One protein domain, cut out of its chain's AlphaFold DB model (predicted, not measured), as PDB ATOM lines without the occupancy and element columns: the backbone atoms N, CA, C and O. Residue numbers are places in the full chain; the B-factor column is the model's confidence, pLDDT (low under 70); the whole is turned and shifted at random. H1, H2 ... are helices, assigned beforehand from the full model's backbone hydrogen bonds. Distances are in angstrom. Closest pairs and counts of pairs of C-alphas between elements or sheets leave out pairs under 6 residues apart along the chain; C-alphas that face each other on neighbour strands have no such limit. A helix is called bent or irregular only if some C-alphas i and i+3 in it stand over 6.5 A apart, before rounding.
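AT A GLANCE: This is residues 157 to 217 and 239 to 278 of the 302 residues of an uncharacterized protein of Phialocephala subalpina (UniProt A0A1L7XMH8). One very long helix, H1, makes the length of a thin, loosely assembled rod, and a narrow V of two shorter helices, H2 and H3, stands beside its middle stretch. H2 is the arm of the V near H1, H3 folds back from the end of H2 through residues 255 to 260 and stays apart from H1, and residues 157 to 179 and 199 to 217 stick out at the two ends of the rod. The printed part has 101 residues with three named helices, H1, H2 and H3 in chain order, and no named strand; the class is all helix. The whole is extended, with a radius of gyration of the C-alphas of 22.9 A and spans of 86 by 32 by 20 A.

IN THESE COORDINATES: H1, residues 159 to 217, runs 83.2 A from C-alpha 159 at (174.764, 28.401, 79.974) to C-alpha 217 at (189.950, 0.396, 3.154). It is neither bent nor irregular, but only just: C-alphas 173 and 176 are 6.1 A apart. H2, residues 239 to 254, is 23.5 A long. H3, residues 261 to 278, is 27.0 A long and ends with C-alpha 278 at (168.032, 26.995, 17.805).

HOW THE PARTS SIT: H1 and H2 are close but not clearly touching; their closest C-alphas, those of Val 190 and Ser 246, are 7.3 A apart. They run opposite ways at a shallow tilt of 25 degrees. H2 and H3 are also close but not clearly touching, with the closest C-alphas, Gly 254 and Leu 264, 7.2 A apart. They run opposite ways at a shallow tilt of 31 degrees. H1 and H3 are apart. O i to N i+4 pairs are within hydrogen-bond range in 52 of 55 cases in H1, 10 of 12 in H2 and 10 of 14 in H3.

THE WHOLE: The C-alphas farthest apart, Asn 158 and Glu 217, are 86.2 A apart. Residues 218 to 238 are not printed, and C-alphas 217 and 239 are 34.2 A apart across the cut. The link from H2 to H3 is short. Mean pLDDT of the printed part is 74.2; 39 residues are under 70, among them residues 252 to 278.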
ATOM      1  N   VAL A 157     171.776  34.209  80.131       60.00
ATOM      2  CA  VAL A 157     170.896  33.028  80.296       60.00
ATOM      3  C   VAL A 157     171.738  31.845  80.780       60.00
ATOM      4  O   VAL A 157     172.886  31.726  80.373       60.00
ATOM      5  N   ASN A 158     171.202  30.990  81.662       76.44
ATOM      6  CA  ASN A 158     171.874  29.775  82.154       76.44
ATOM      7  C   ASN A 158     172.577  29.020  81.007       76.44
ATOM      8  O   ASN A 158     171.893  28.484  80.128       76.44
ATOM      9  N   ASP A 159     173.913  28.939  81.052       79.88
ATOM     10  CA  ASP A 159     174.764  28.401  79.974       79.88
ATOM     11  C   ASP A 159     174.289  27.027  79.472       79.88
ATOM     12  O   ASP A 159     174.267  26.764  78.270       79.88
ATOM     13  N   ALA A 160     173.828  26.159  80.378       81.31
ATOM     14  CA  ALA A 160     173.341  24.826  80.028       81.31
ATOM     15  C   ALA A 160     172.056  24.850  79.177       81.31
ATOM     16  O   ALA A 160     171.933  24.100  78.209       81.31
ATOM     17  N   VAL A 161     171.100  25.725  79.505       85.19
ATOM     18  CA  VAL A 161     169.825  25.829  78.772       85.19
ATOM     19  C   VAL A 161     170.056  26.470  77.405       85.19
ATOM     20  O   VAL A 161     169.492  26.022  76.408       85.19
ATOM     21  N   GLN A 162     170.944  27.463  77.333       82.19
ATOM     22  CA  GLN A 162     171.340  28.085  76.072       82.19
ATOM     23  C   GLN A 162     172.055  27.094  75.144       82.19
ATOM     24  O   GLN A 162     171.784  27.075  73.941       82.19
ATOM     25  N   LEU A 163     172.909  26.220  75.685       83.56
ATOM     26  CA  LEU A 163     173.572  25.175  74.905       83.56
ATOM     27  C   LEU A 163     172.552  24.174  74.344       83.56
ATOM     28  O   LEU A 163     172.556  23.924  73.142       83.56
ATOM     29  N   ILE A 164     171.613  23.683  75.159       88.81
ATOM     30  CA  ILE A 164     170.586  22.729  74.703       88.81
ATOM     31  C   ILE A 164     169.678  23.352  73.633       88.81
ATOM     32  O   ILE A 164     169.430  22.730  72.600       88.81
ATOM     33  N   ILE A 165     169.226  24.593  73.834       88.75
ATOM     34  CA  ILE A 165     168.380  25.297  72.857       88.75
ATOM     35  C   ILE A 165     169.157  25.577  71.567       88.75
ATOM     36  O   ILE A 165     168.625  25.368  70.480       88.75
ATOM     37  N   SER A 166     170.418  26.013  71.655       83.62
ATOM     38  CA  SER A 166     171.239  26.268  70.464       83.62
ATOM     39  C   SER A 166     171.547  24.991  69.683       83.62
ATOM     40  O   SER A 166     171.499  25.016  68.455       83.62
ATOM     41  N   LEU A 167     171.772  23.867  70.370       88.12
ATOM     42  CA  LEU A 167     171.972  22.558  69.755       88.12
ATOM     43  C   LEU A 167     170.698  22.067  69.058       88.12
ATOM     44  O   LEU A 167     170.752  21.626  67.913       88.12
ATOM     45  N   PHE A 168     169.541  22.215  69.702       92.31
ATOM     46  CA  PHE A 168     168.257  21.851  69.107       92.31
ATOM     47  C   PHE A 168     167.910  22.731  67.894       92.31
ATOM     48  O   PHE A 168     167.580  22.218  66.825       92.31
ATOM     49  N   CYS A 169     168.077  24.052  68.010       87.56
ATOM     50  CA  CYS A 169     167.917  24.983  66.891       87.56
ATOM     51  C   CYS A 169     168.909  24.701  65.755       87.56
ATOM     52  O   CYS A 169     168.556  24.842  64.586       87.56
ATOM     53  N   PHE A 170     170.140  24.287  66.069       85.69
ATOM     54  CA  PHE A 170     171.119  23.896  65.060       85.69
ATOM     55  C   PHE A 170     170.659  22.659  64.289       85.69
ATOM     56  O   PHE A 170     170.671  22.692  63.064       85.69
ATOM     57  N   ILE A 171     170.183  21.616  64.977       90.38
ATOM     58  CA  ILE A 171     169.654  20.405  64.332       90.38
ATOM     59  C   ILE A 171     168.479  20.754  63.410       90.38
ATOM     60  O   ILE A 171     168.472  20.346  62.249       90.38
ATOM     61  N   ILE A 172     167.533  21.570  63.883       92.12
ATOM     62  CA  ILE A 172     166.384  22.010  63.075       92.12
ATOM     63  C   ILE A 172     166.830  22.805  61.844       92.12
ATOM     64  O   ILE A 172     166.250  22.631  60.778       92.12
ATOM     65  N   MET A 173     167.863  23.646  61.958       85.81
ATOM     66  CA  MET A 173     168.396  24.432  60.834       85.81
ATOM     67  C   MET A 173     169.259  23.607  59.870       85.81
ATOM     68  O   MET A 173     169.353  23.958  58.697       85.81
ATOM     69  N   VAL A 174     169.888  22.522  60.327       84.56
ATOM     70  CA  VAL A 174     170.714  21.647  59.478       84.56
ATOM     71  C   VAL A 174     169.855  20.844  58.508       84.56
ATOM     72  O   VAL A 174     170.237  20.710  57.354       84.56
ATOM     73  N   ILE A 175     168.685  20.365  58.935       89.81
ATOM     74  CA  ILE A 175     167.784  19.553  58.100       89.81
ATOM     75  C   ILE A 175     167.388  20.241  56.774       89.81
ATOM     76  O   ILE A 175     167.562  19.631  55.721       89.81
ATOM     77  N   PRO A 176     166.884  21.490  56.742       86.56
ATOM     78  CA  PRO A 176     166.542  22.141  55.479       86.56
ATOM     79  C   PRO A 176     167.782  22.435  54.626       86.56
ATOM     80  O   PRO A 176     167.706  22.337  53.408       86.56
ATOM     81  N   VAL A 177     168.930  22.736  55.246       83.50
ATOM     82  CA  VAL A 177     170.190  22.975  54.522       83.50
ATOM     83  C   VAL A 177     170.694  21.694  53.858       83.50
ATOM     84  O   VAL A 177     171.137  21.734  52.713       83.50
ATOM     85  N   THR A 178     170.613  20.544  54.533       83.56
ATOM     86  CA  THR A 178     171.017  19.266  53.935       83.56
ATOM     87  C   THR A 178     170.078  18.859  52.808       83.56
ATOM     88  O   THR A 178     170.562  18.426  51.767       83.56
ATOM     89  N   ILE A 179     168.766  19.056  52.968       89.19
ATOM     90  CA  ILE A 179     167.787  18.803  51.901       89.19
ATOM     91  C   ILE A 179     168.071  19.691  50.685       89.19
ATOM     92  O   ILE A 179     168.160  19.171  49.575       89.19
ATOM     93  N   ASP A 180     168.278  20.996  50.882       81.88
ATOM     94  CA  ASP A 180     168.615  21.934  49.803       81.88
ATOM     95  C   ASP A 180     169.906  21.520  49.082       81.88
ATOM     96  O   ASP A 180     169.939  21.435  47.857       81.88
ATOM     97  N   THR A 181     170.935  21.131  49.842       81.56
ATOM     98  CA  THR A 181     172.208  20.654  49.280       81.56
ATOM     99  C   THR A 181     172.019  19.378  48.453       81.56
ATOM    100  O   THR A 181     172.558  19.274  47.352       81.56
ATOM    101  N   ILE A 182     171.234  18.410  48.942       88.19
ATOM    102  CA  ILE A 182     170.935  17.164  48.217       88.19
ATOM    103  C   ILE A 182     170.170  17.466  46.923       88.19
ATOM    104  O   ILE A 182     170.537  16.950  45.868       88.19
ATOM    105  N   LEU A 183     169.148  18.327  46.978       83.94
ATOM    106  CA  LEU A 183     168.389  18.741  45.796       83.94
ATOM    107  C   LEU A 183     169.291  19.431  44.765       83.94
ATOM    108  O   LEU A 183     169.177  19.157  43.570       83.94
ATOM    109  N   TRP A 184     170.235  20.259  45.215       84.00
ATOM    110  CA  TRP A 184     171.209  20.915  44.342       84.00
ATOM    111  C   TRP A 184     172.182  19.929  43.685       84.00
ATOM    112  O   TRP A 184     172.493  20.049  42.498       84.00
ATOM    113  N   ILE A 185     172.645  18.921  44.426       81.31
ATOM    114  CA  ILE A 185     173.499  17.858  43.881       81.31
ATOM    115  C   ILE A 185     172.737  17.062  42.816       81.31
ATOM    116  O   ILE A 185     173.263  16.819  41.734       81.31
ATOM    117  N   ILE A 186     171.474  16.713  43.071       87.69
ATOM    118  CA  ILE A 186     170.640  16.013  42.083       87.69
ATOM    119  C   ILE A 186     170.457  16.883  40.834       87.69
ATOM    120  O   ILE A 186     170.673  16.407  39.719       87.69
ATOM    121  N   ALA A 187     170.129  18.167  41.001       79.88
ATOM    122  CA  ALA A 187     169.952  19.093  39.885       79.88
ATOM    123  C   ALA A 187     171.227  19.248  39.037       79.88
ATOM    124  O   ALA A 187     171.148  19.279  37.808       79.88
ATOM    125  N   THR A 188     172.409  19.299  39.663       81.50
ATOM    126  CA  THR A 188     173.682  19.384  38.924       81.50
ATOM    127  C   THR A 188     174.019  18.091  38.198       81.50
ATOM    128  O   THR A 188     174.449  18.165  37.051       81.50
ATOM    129  N   ILE A 189     173.772  16.922  38.797       83.19
ATOM    130  CA  ILE A 189     173.988  15.628  38.132       83.19
ATOM    131  C   ILE A 189     173.049  15.469  36.934       83.19
ATOM    132  O   ILE A 189     173.500  15.047  35.877       83.19
ATOM    133  N   VAL A 190     171.773  15.846  37.051       84.19
ATOM    134  CA  VAL A 190     170.823  15.777  35.925       84.19
ATOM    135  C   VAL A 190     171.213  16.766  34.821       84.19
ATOM    136  O   VAL A 190     171.245  16.406  33.643       84.19
ATOM    137  N   GLY A 191     171.568  18.002  35.187       79.00
ATOM    138  CA  GLY A 191     171.975  19.031  34.230       79.00
ATOM    139  C   GLY A 191     173.277  18.691  33.500       79.00
ATOM    140  O   GLY A 191     173.328  18.732  32.270       79.00
ATOM    141  N   ALA A 192     174.321  18.323  34.245       81.44
ATOM    142  CA  ALA A 192     175.614  17.937  33.685       81.44
ATOM    143  C   ALA A 192     175.545  16.578  32.977       81.44
ATOM    144  O   ALA A 192     176.154  16.407  31.925       81.44
ATOM    145  N   GLY A 193     174.764  15.634  33.506       79.06
ATOM    146  CA  GLY A 193     174.579  14.297  32.946       79.06
ATOM    147  C   GLY A 193     174.049  14.342  31.519       79.06
ATOM    148  O   GLY A 193     174.605  13.677  30.650       79.06
ATOM    149  N   ASN A 194     173.073  15.206  31.232       76.12
ATOM    150  CA  ASN A 194     172.574  15.390  29.865       76.12
ATOM    151  C   ASN A 194     173.659  15.886  28.895       76.12
ATOM    152  O   ASN A 194     173.673  15.489  27.731       76.12
ATOM    153  N   MET A 195     174.598  16.713  29.363       78.81
ATOM    154  CA  MET A 195     175.734  17.144  28.542       78.81
ATOM    155  C   MET A 195     176.772  16.030  28.363       78.81
ATOM    156  O   MET A 195     177.288  15.853  27.262       78.81
ATOM    157  N   VAL A 196     177.050  15.250  29.412       80.25
ATOM    158  CA  VAL A 196     177.996  14.122  29.359       80.25
ATOM    159  C   VAL A 196     177.483  13.018  28.436       80.25
ATOM    160  O   VAL A 196     178.239  12.522  27.606       80.25
ATOM    161  N   VAL A 197     176.198  12.667  28.524       82.06
ATOM    162  CA  VAL A 197     175.574  11.677  27.632       82.06
ATOM    163  C   VAL A 197     175.616  12.158  26.182       82.06
ATOM    164  O   VAL A 197     175.941  11.367  25.300       82.06
ATOM    165  N   GLY A 198     175.378  13.452  25.934       83.38
ATOM    166  CA  GLY A 198     175.547  14.046  24.605       83.38
ATOM    167  C   GLY A 198     176.971  13.886  24.063       83.38
ATOM    168  O   GLY A 198     177.144  13.438  22.932       83.38
ATOM    169  N   GLY A 199     177.986  14.163  24.889       77.88
ATOM    170  CA  GLY A 199     179.391  14.003  24.503       77.88
ATOM    171  C   GLY A 199     179.803  12.547  24.258       77.88
ATOM    172  O   GLY A 199     180.531  12.267  23.309       77.88
ATOM    173  N   ILE A 200     179.311  11.600  25.067       79.12
ATOM    174  CA  ILE A 200     179.563  10.162  24.858       79.12
ATOM    175  C   ILE A 200     178.884   9.676  23.575       79.12
ATOM    176  O   ILE A 200     179.475   8.892  22.834       79.12
ATOM    177  N   TYR A 201     177.663  10.139  23.296       85.81
ATOM    178  CA  TYR A 201     176.946   9.778  22.075       85.81
ATOM    179  C   TYR A 201     177.692  10.255  20.823       85.81
ATOM    180  O   TYR A 201     177.879   9.476  19.892       85.81
ATOM    181  N   GLU A 202     178.178  11.499  20.823       81.44
ATOM    182  CA  GLU A 202     178.979  12.055  19.724       81.44
ATOM    183  C   GLU A 202     180.293  11.282  19.537       81.44
ATOM    184  O   GLU A 202     180.592  10.831  18.434       81.44
ATOM    185  N   ALA A 203     181.002  10.989  20.631       80.06
ATOM    186  CA  ALA A 203     182.220  10.177  20.613       80.06
ATOM    187  C   ALA A 203     182.001   8.769  20.035       80.06
ATOM    188  O   ALA A 203     182.835   8.242  19.299       80.06
ATOM    189  N   HIS A 204     180.877   8.144  20.386       85.19
ATOM    190  CA  HIS A 204     180.520   6.825  19.884       85.19
ATOM    191  C   HIS A 204     180.211   6.862  18.381       85.19
ATOM    192  O   HIS A 204     180.499   5.904  17.658       85.19
ATOM    193  N   LEU A 205     179.600   7.947  17.909       88.25
ATOM    194  CA  LEU A 205     179.276   8.136  16.499       88.25
ATOM    195  C   LEU A 205     180.557   8.358  15.682       88.25
ATOM    196  O   LEU A 205     180.753   7.669  14.681       88.25
ATOM    197  N   ASP A 206     181.478   9.189  16.178       87.00
ATOM    198  CA  ASP A 206     182.809   9.386  15.587       87.00
ATOM    199  C   ASP A 206     183.608   8.077  15.523       87.00
ATOM    200  O   ASP A 206     184.179   7.748  14.482       87.00
ATOM    201  N   TYR A 207     183.592   7.273  16.595       83.50
ATOM    202  CA  TYR A 207     184.264   5.970  16.615       83.50
ATOM    203  C   TYR A 207     183.744   5.032  15.519       83.50
ATOM    204  O   TYR A 207     184.540   4.378  14.843       83.50
ATOM    205  N   ARG A 208     182.421   4.980  15.297       86.88
ATOM    206  CA  ARG A 208     181.859   4.157  14.214       86.88
ATOM    207  C   ARG A 208     182.271   4.661  12.845       86.88
ATOM    208  O   ARG A 208     182.634   3.844  12.013       86.88
ATOM    209  N   VAL A 209     182.223   5.971  12.605       88.75
ATOM    210  CA  VAL A 209     182.604   6.541  11.304       88.75
ATOM    211  C   VAL A 209     184.065   6.231  10.986       88.75
ATOM    212  O   VAL A 209     184.356   5.764   9.890       88.75
ATOM    213  N   VAL A 210     184.972   6.411  11.952       82.81
ATOM    214  CA  VAL A 210     186.393   6.068  11.782       82.81
ATOM    215  C   VAL A 210     186.569   4.576  11.517       82.81
ATOM    216  O   VAL A 210     187.333   4.199  10.632       82.81
ATOM    217  N   LYS A 211     185.830   3.725  12.235       84.62
ATOM    218  CA  LYS A 211     185.866   2.281  12.007       84.62
ATOM    219  C   LYS A 211     185.384   1.910  10.600       84.62
ATOM    220  O   LYS A 211     186.067   1.154   9.930       84.62
ATOM    221  N   TYR A 212     184.286   2.494  10.119       86.56
ATOM    222  CA  TYR A 212     183.801   2.263   8.754       86.56
ATOM    223  C   TYR A 212     184.801   2.703   7.687       86.56
ATOM    224  O   TYR A 212     184.942   2.018   6.684       86.56
ATOM    225  N   ILE A 213     185.492   3.828   7.887       85.12
ATOM    226  CA  ILE A 213     186.514   4.294   6.942       85.12
ATOM    227  C   ILE A 213     187.682   3.300   6.882       85.12
ATOM    228  O   ILE A 213     188.122   2.967   5.787       85.12
ATOM    229  N   ASN A 214     188.134   2.798   8.035       82.75
ATOM    230  CA  ASN A 214     189.212   1.808   8.094       82.75
ATOM    231  C   ASN A 214     188.782   0.447   7.515       82.75
ATOM    232  O   ASN A 214     189.546  -0.165   6.781       82.75
ATOM    233  N   ASP A 215     187.558  -0.010   7.797       82.81
ATOM    234  CA  ASP A 215     187.051  -1.298   7.300       82.81
ATOM    235  C   ASP A 215     186.767  -1.240   5.777       82.81
ATOM    236  O   ASP A 215     187.002  -2.212   5.057       82.81
ATOM    237  N   MET A 216     186.326  -0.086   5.248       77.69
ATOM    238  CA  MET A 216     186.172   0.144   3.798       77.69
ATOM    239  C   MET A 216     187.508   0.200   3.050       77.69
ATOM    240  O   MET A 216     187.530  -0.032   1.841       77.69
ATOM    241  N   GLU A 217     188.610   0.506   3.735       80.06
ATOM    242  CA  GLU A 217     189.950   0.396   3.154       80.06
ATOM    243  C   GLU A 217     190.342  -1.078   2.925       80.06
ATOM    244  O   GLU A 217     191.129  -1.358   2.020       80.06
ATOM    245  N   GLY A 239     166.639   8.290  26.429       54.22
ATOM    246  CA  GLY A 239     167.107   9.624  26.826       54.22
ATOM    247  C   GLY A 239     165.992  10.669  26.940       54.22
ATOM    248  O   GLY A 239     166.123  11.634  27.692       54.22
ATOM    249  N   VAL A 240     164.878  10.485  26.222       56.62
ATOM    250  CA  VAL A 240     163.768  11.455  26.188       56.62
ATOM    251  C   VAL A 240     162.970  11.453  27.499       56.62
ATOM    252  O   VAL A 240     162.565  12.520  27.966       56.62
ATOM    253  N   ASP A 241     162.829  10.299  28.153       57.03
ATOM    254  CA  ASP A 241     162.060  10.178  29.402       57.03
ATOM    255  C   ASP A 241     162.751  10.862  30.597       57.03
ATOM    256  O   ASP A 241     162.095  11.438  31.469       57.03
ATOM    257  N   VAL A 242     164.090  10.903  30.608       58.00
ATOM    258  CA  VAL A 242     164.877  11.579  31.658       58.00
ATOM    259  C   VAL A 242     164.698  13.102  31.607       58.00
ATOM    260  O   VAL A 242     164.670  13.769  32.643       58.00
ATOM    261  N   ILE A 243     164.513  13.669  30.411       60.03
ATOM    262  CA  ILE A 243     164.273  15.109  30.237       60.03
ATOM    263  C   ILE A 243     162.883  15.484  30.765       60.03
ATOM    264  O   ILE A 243     162.749  16.516  31.427       60.03
ATOM    265  N   SER A 244     161.878  14.627  30.559       66.06
ATOM    266  CA  SER A 244     160.520  14.849  31.075       66.06
ATOM    267  C   SER A 244     160.483  14.903  32.607       66.06
ATOM    268  O   SER A 244     159.815  15.763  33.175       66.06
ATOM    269  N   LEU A 245     161.255  14.046  33.286       62.38
ATOM    270  CA  LEU A 245     161.377  14.069  34.750       62.38
ATOM    271  C   LEU A 245     162.064  15.342  35.266       62.38
ATOM    272  O   LEU A 245     161.735  15.828  36.348       62.38
ATOM    273  N   SER A 246     162.996  15.910  34.495       67.19
ATOM    274  CA  SER A 246     163.683  17.147  34.884       67.19
ATOM    275  C   SER A 246     162.770  18.378  34.854       67.19
ATOM    276  O   SER A 246     162.900  19.241  35.720       67.19
ATOM    277  N   GLU A 247     161.816  18.455  33.914       67.56
ATOM    278  CA  GLU A 247     160.882  19.588  33.846       67.56
ATOM    279  C   GLU A 247     159.917  19.584  35.044       67.56
ATOM    280  O   GLU A 247     159.733  20.637  35.657       67.56
ATOM    281  N   GLU A 248     159.407  18.416  35.462       73.19
ATOM    282  CA  GLU A 248     158.559  18.322  36.660       73.19
ATOM    283  C   GLU A 248     159.317  18.681  37.946       73.19
ATOM    284  O   GLU A 248     158.803  19.428  38.790       73.19
ATOM    285  N   LEU A 249     160.570  18.228  38.074       64.06
ATOM    286  CA  LEU A 249     161.402  18.528  39.241       64.06
ATOM    287  C   LEU A 249     161.709  20.030  39.356       64.06
ATOM    288  O   LEU A 249     161.676  20.584  40.455       64.06
ATOM    289  N   ILE A 250     161.954  20.712  38.229       67.50
ATOM    290  CA  ILE A 250     162.196  22.164  38.196       67.50
ATOM    291  C   ILE A 250     160.948  22.937  38.637       67.50
ATOM    292  O   ILE A 250     161.077  23.906  39.387       67.50
ATOM    293  N   THR A 251     159.746  22.516  38.237       70.19
ATOM    294  CA  THR A 251     158.500  23.133  38.727       70.19
ATOM    295  C   THR A 251     158.311  22.953  40.230       70.19
ATOM    296  O   THR A 251     157.946  23.912  40.908       70.19
ATOM    297  N   ILE A 252     158.620  21.772  40.774       68.00
ATOM    298  CA  ILE A 252     158.503  21.509  42.216       68.00
ATOM    299  C   ILE A 252     159.515  22.353  43.006       68.00
ATOM    300  O   ILE A 252     159.147  22.969  44.006       68.00
ATOM    301  N   VAL A 253     160.768  22.443  42.545       62.62
ATOM    302  CA  VAL A 253     161.813  23.266  43.183       62.62
ATOM    303  C   VAL A 253     161.504  24.763  43.057       62.62
ATOM    304  O   VAL A 253     161.706  25.517  44.008       62.62
ATOM    305  N   GLY A 254     160.949  25.204  41.925       60.72
ATOM    306  CA  GLY A 254     160.566  26.600  41.689       60.72
ATOM    307  C   GLY A 254     159.434  27.112  42.586       60.72
ATOM    308  O   GLY A 254     159.267  28.323  42.722       60.72
ATOM    309  N   GLN A 255     158.677  26.214  43.222       64.75
ATOM    310  CA  GLN A 255     157.544  26.563  44.080       64.75
ATOM    311  C   GLN A 255     157.926  26.768  45.558       64.75
ATOM    312  O   GLN A 255     157.078  27.162  46.361       64.75
ATOM    313  N   TRP A 256     159.193  26.544  45.934       62.00
ATOM    314  CA  TRP A 256     159.662  26.754  47.306       62.00
ATOM    315  C   TRP A 256     159.903  28.247  47.598       62.00
ATOM    316  O   TRP A 256     160.774  28.865  46.987       62.00
ATOM    317  N   PRO A 257     159.200  28.848  48.579       52.53
ATOM    318  CA  PRO A 257     159.215  30.296  48.819       52.53
ATOM    319  C   PRO A 257     160.530  30.841  49.410       52.53
ATOM    320  O   PRO A 257     160.656  32.048  49.599       52.53
ATOM    321  N   ILE A 258     161.505  29.979  49.720       57.28
ATOM    322  CA  ILE A 258     162.744  30.344  50.430       57.28
ATOM    323  C   ILE A 258     163.939  30.465  49.467       57.28
ATOM    324  O   ILE A 258     164.903  31.175  49.759       57.28
ATOM    325  N   VAL A 259     163.867  29.851  48.282       50.25
ATOM    326  CA  VAL A 259     164.911  29.985  47.263       50.25
ATOM    327  C   VAL A 259     164.658  31.285  46.506       50.25
ATOM    328  O   VAL A 259     163.733  31.390  45.708       50.25
ATOM    329  N   SER A 260     165.462  32.301  46.824       51.69
ATOM    330  CA  SER A 260     165.484  33.640  46.221       51.69
ATOM    331  C   SER A 260     164.958  33.663  44.775       51.69
ATOM    332  O   SER A 260     165.655  33.248  43.843       51.69
ATOM    333  N   GLN A 261     163.741  34.191  44.580       56.22
ATOM    334  CA  GLN A 261     163.112  34.395  43.262       56.22
ATOM    335  C   GLN A 261     164.034  35.133  42.267       56.22
ATOM    336  O   GLN A 261     163.884  35.014  41.050       56.22
ATOM    337  N   SER A 262     165.034  35.857  42.772       56.19
ATOM    338  CA  SER A 262     166.047  36.570  41.996       56.19
ATOM    339  C   SER A 262     166.991  35.649  41.206       56.19
ATOM    340  O   SER A 262     167.461  36.038  40.143       56.19
ATOM    341  N   LEU A 263     167.273  34.432  41.690       53.56
ATOM    342  CA  LEU A 263     168.159  33.478  41.000       53.56
ATOM    343  C   LEU A 263     167.402  32.633  39.967       53.56
ATOM    344  O   LEU A 263     167.880  32.447  38.849       53.56
ATOM    345  N   LEU A 264     166.187  32.191  40.306       55.81
ATOM    346  CA  LEU A 264     165.316  31.432  39.401       55.81
ATOM    347  C   LEU A 264     164.852  32.271  38.201       55.81
ATOM    348  O   LEU A 264     164.864  31.780  37.073       55.81
ATOM    349  N   SER A 265     164.529  33.552  38.405       65.31
ATOM    350  CA  SER A 265     164.169  34.460  37.301       65.31
ATOM    351  C   SER A 265     165.324  34.679  36.314       65.31
ATOM    352  O   SER A 265     165.093  34.700  35.105       65.31
ATOM    353  N   GLY A 266     166.568  34.749  36.803       64.81
ATOM    354  CA  GLY A 266     167.759  34.820  35.954       64.81
ATOM    355  C   GLY A 266     167.985  33.547  35.132       64.81
ATOM    356  O   GLY A 266     168.243  33.624  33.929       64.81
ATOM    357  N   LEU A 267     167.830  32.371  35.749       53.44
ATOM    358  CA  LEU A 267     168.072  31.082  35.089       53.44
ATOM    359  C   LEU A 267     166.998  30.748  34.040       53.44
ATOM    360  O   LEU A 267     167.321  30.302  32.936       53.44
ATOM    361  N   VAL A 268     165.724  31.023  34.345       68.69
ATOM    362  CA  VAL A 268     164.598  30.811  33.418       68.69
ATOM    363  C   VAL A 268     164.685  31.757  32.217       68.69
ATOM    364  O   VAL A 268     164.485  31.321  31.080       68.69
ATOM    365  N   ALA A 269     165.056  33.025  32.433       66.06
ATOM    366  CA  ALA A 269     165.285  33.972  31.341       66.06
ATOM    367  C   ALA A 269     166.434  33.515  30.422       66.06
ATOM    368  O   ALA A 269     166.318  33.595  29.196       66.06
ATOM    369  N   HIS A 270     167.505  32.955  30.994       54.28
ATOM    370  CA  HIS A 270     168.648  32.452  30.229       54.28
ATOM    371  C   HIS A 270     168.300  31.195  29.406       54.28
ATOM    372  O   HIS A 270     168.650  31.097  28.226       54.28
ATOM    373  N   MET A 271     167.525  30.269  29.979       55.53
ATOM    374  CA  MET A 271     167.066  29.044  29.303       55.53
ATOM    375  C   MET A 271     166.092  29.332  28.145       55.53
ATOM    376  O   MET A 271     166.206  28.737  27.068       55.53
ATOM    377  N   GLN A 272     165.166  30.289  28.299       66.75
ATOM    378  CA  GLN A 272     164.252  30.674  27.211       66.75
ATOM    379  C   GLN A 272     164.969  31.368  26.042       66.75
ATOM    380  O   GLN A 272     164.547  31.239  24.885       66.75
ATOM    381  N   GLN A 273     166.074  32.068  26.309       60.31
ATOM    382  CA  GLN A 273     166.853  32.748  25.275       60.31
ATOM    383  C   GLN A 273     167.621  31.760  24.374       60.31
ATOM    384  O   GLN A 273     167.724  31.994  23.166       60.31
ATOM    385  N   GLY A 274     168.047  30.611  24.914       50.00
ATOM    386  CA  GLY A 274     168.671  29.522  24.149       50.00
ATOM    387  C   GLY A 274     167.725  28.854  23.140       50.00
ATOM    388  O   GLY A 274     168.081  28.692  21.968       50.00
ATOM    389  N   ARG A 275     166.471  28.555  23.530       55.94
ATOM    390  CA  ARG A 275     165.477  27.922  22.625       55.94
ATOM    391  C   ARG A 275     165.142  28.796  21.402       55.94
ATOM    392  O   ARG A 275     164.880  28.267  20.320       55.94
ATOM    393  N   ARG A 276     165.210  30.132  21.516       55.62
ATOM    394  CA  ARG A 276     164.962  31.054  20.384       55.62
ATOM    395  C   ARG A 276     166.083  31.065  19.337       55.62
ATOM    396  O   ARG A 276     165.803  31.357  18.175       55.62
ATOM    397  N   GLN A 277     167.321  30.734  19.706       53.19
ATOM    398  CA  GLN A 277     168.454  30.711  18.767       53.19
ATOM    399  C   GLN A 277     168.473  29.430  17.919       53.19
ATOM    400  O   GLN A 277     168.697  29.486  16.709       53.19
ATOM    401  N   ILE A 278     168.108  28.288  18.511       56.41
ATOM    402  CA  ILE A 278     168.032  26.995  17.805       56.41
ATOM    403  C   ILE A 278     166.939  27.019  16.715       56.41
ATOM    404  O   ILE A 278     167.132  26.502  15.614       56.41
TER     405      ILE A 278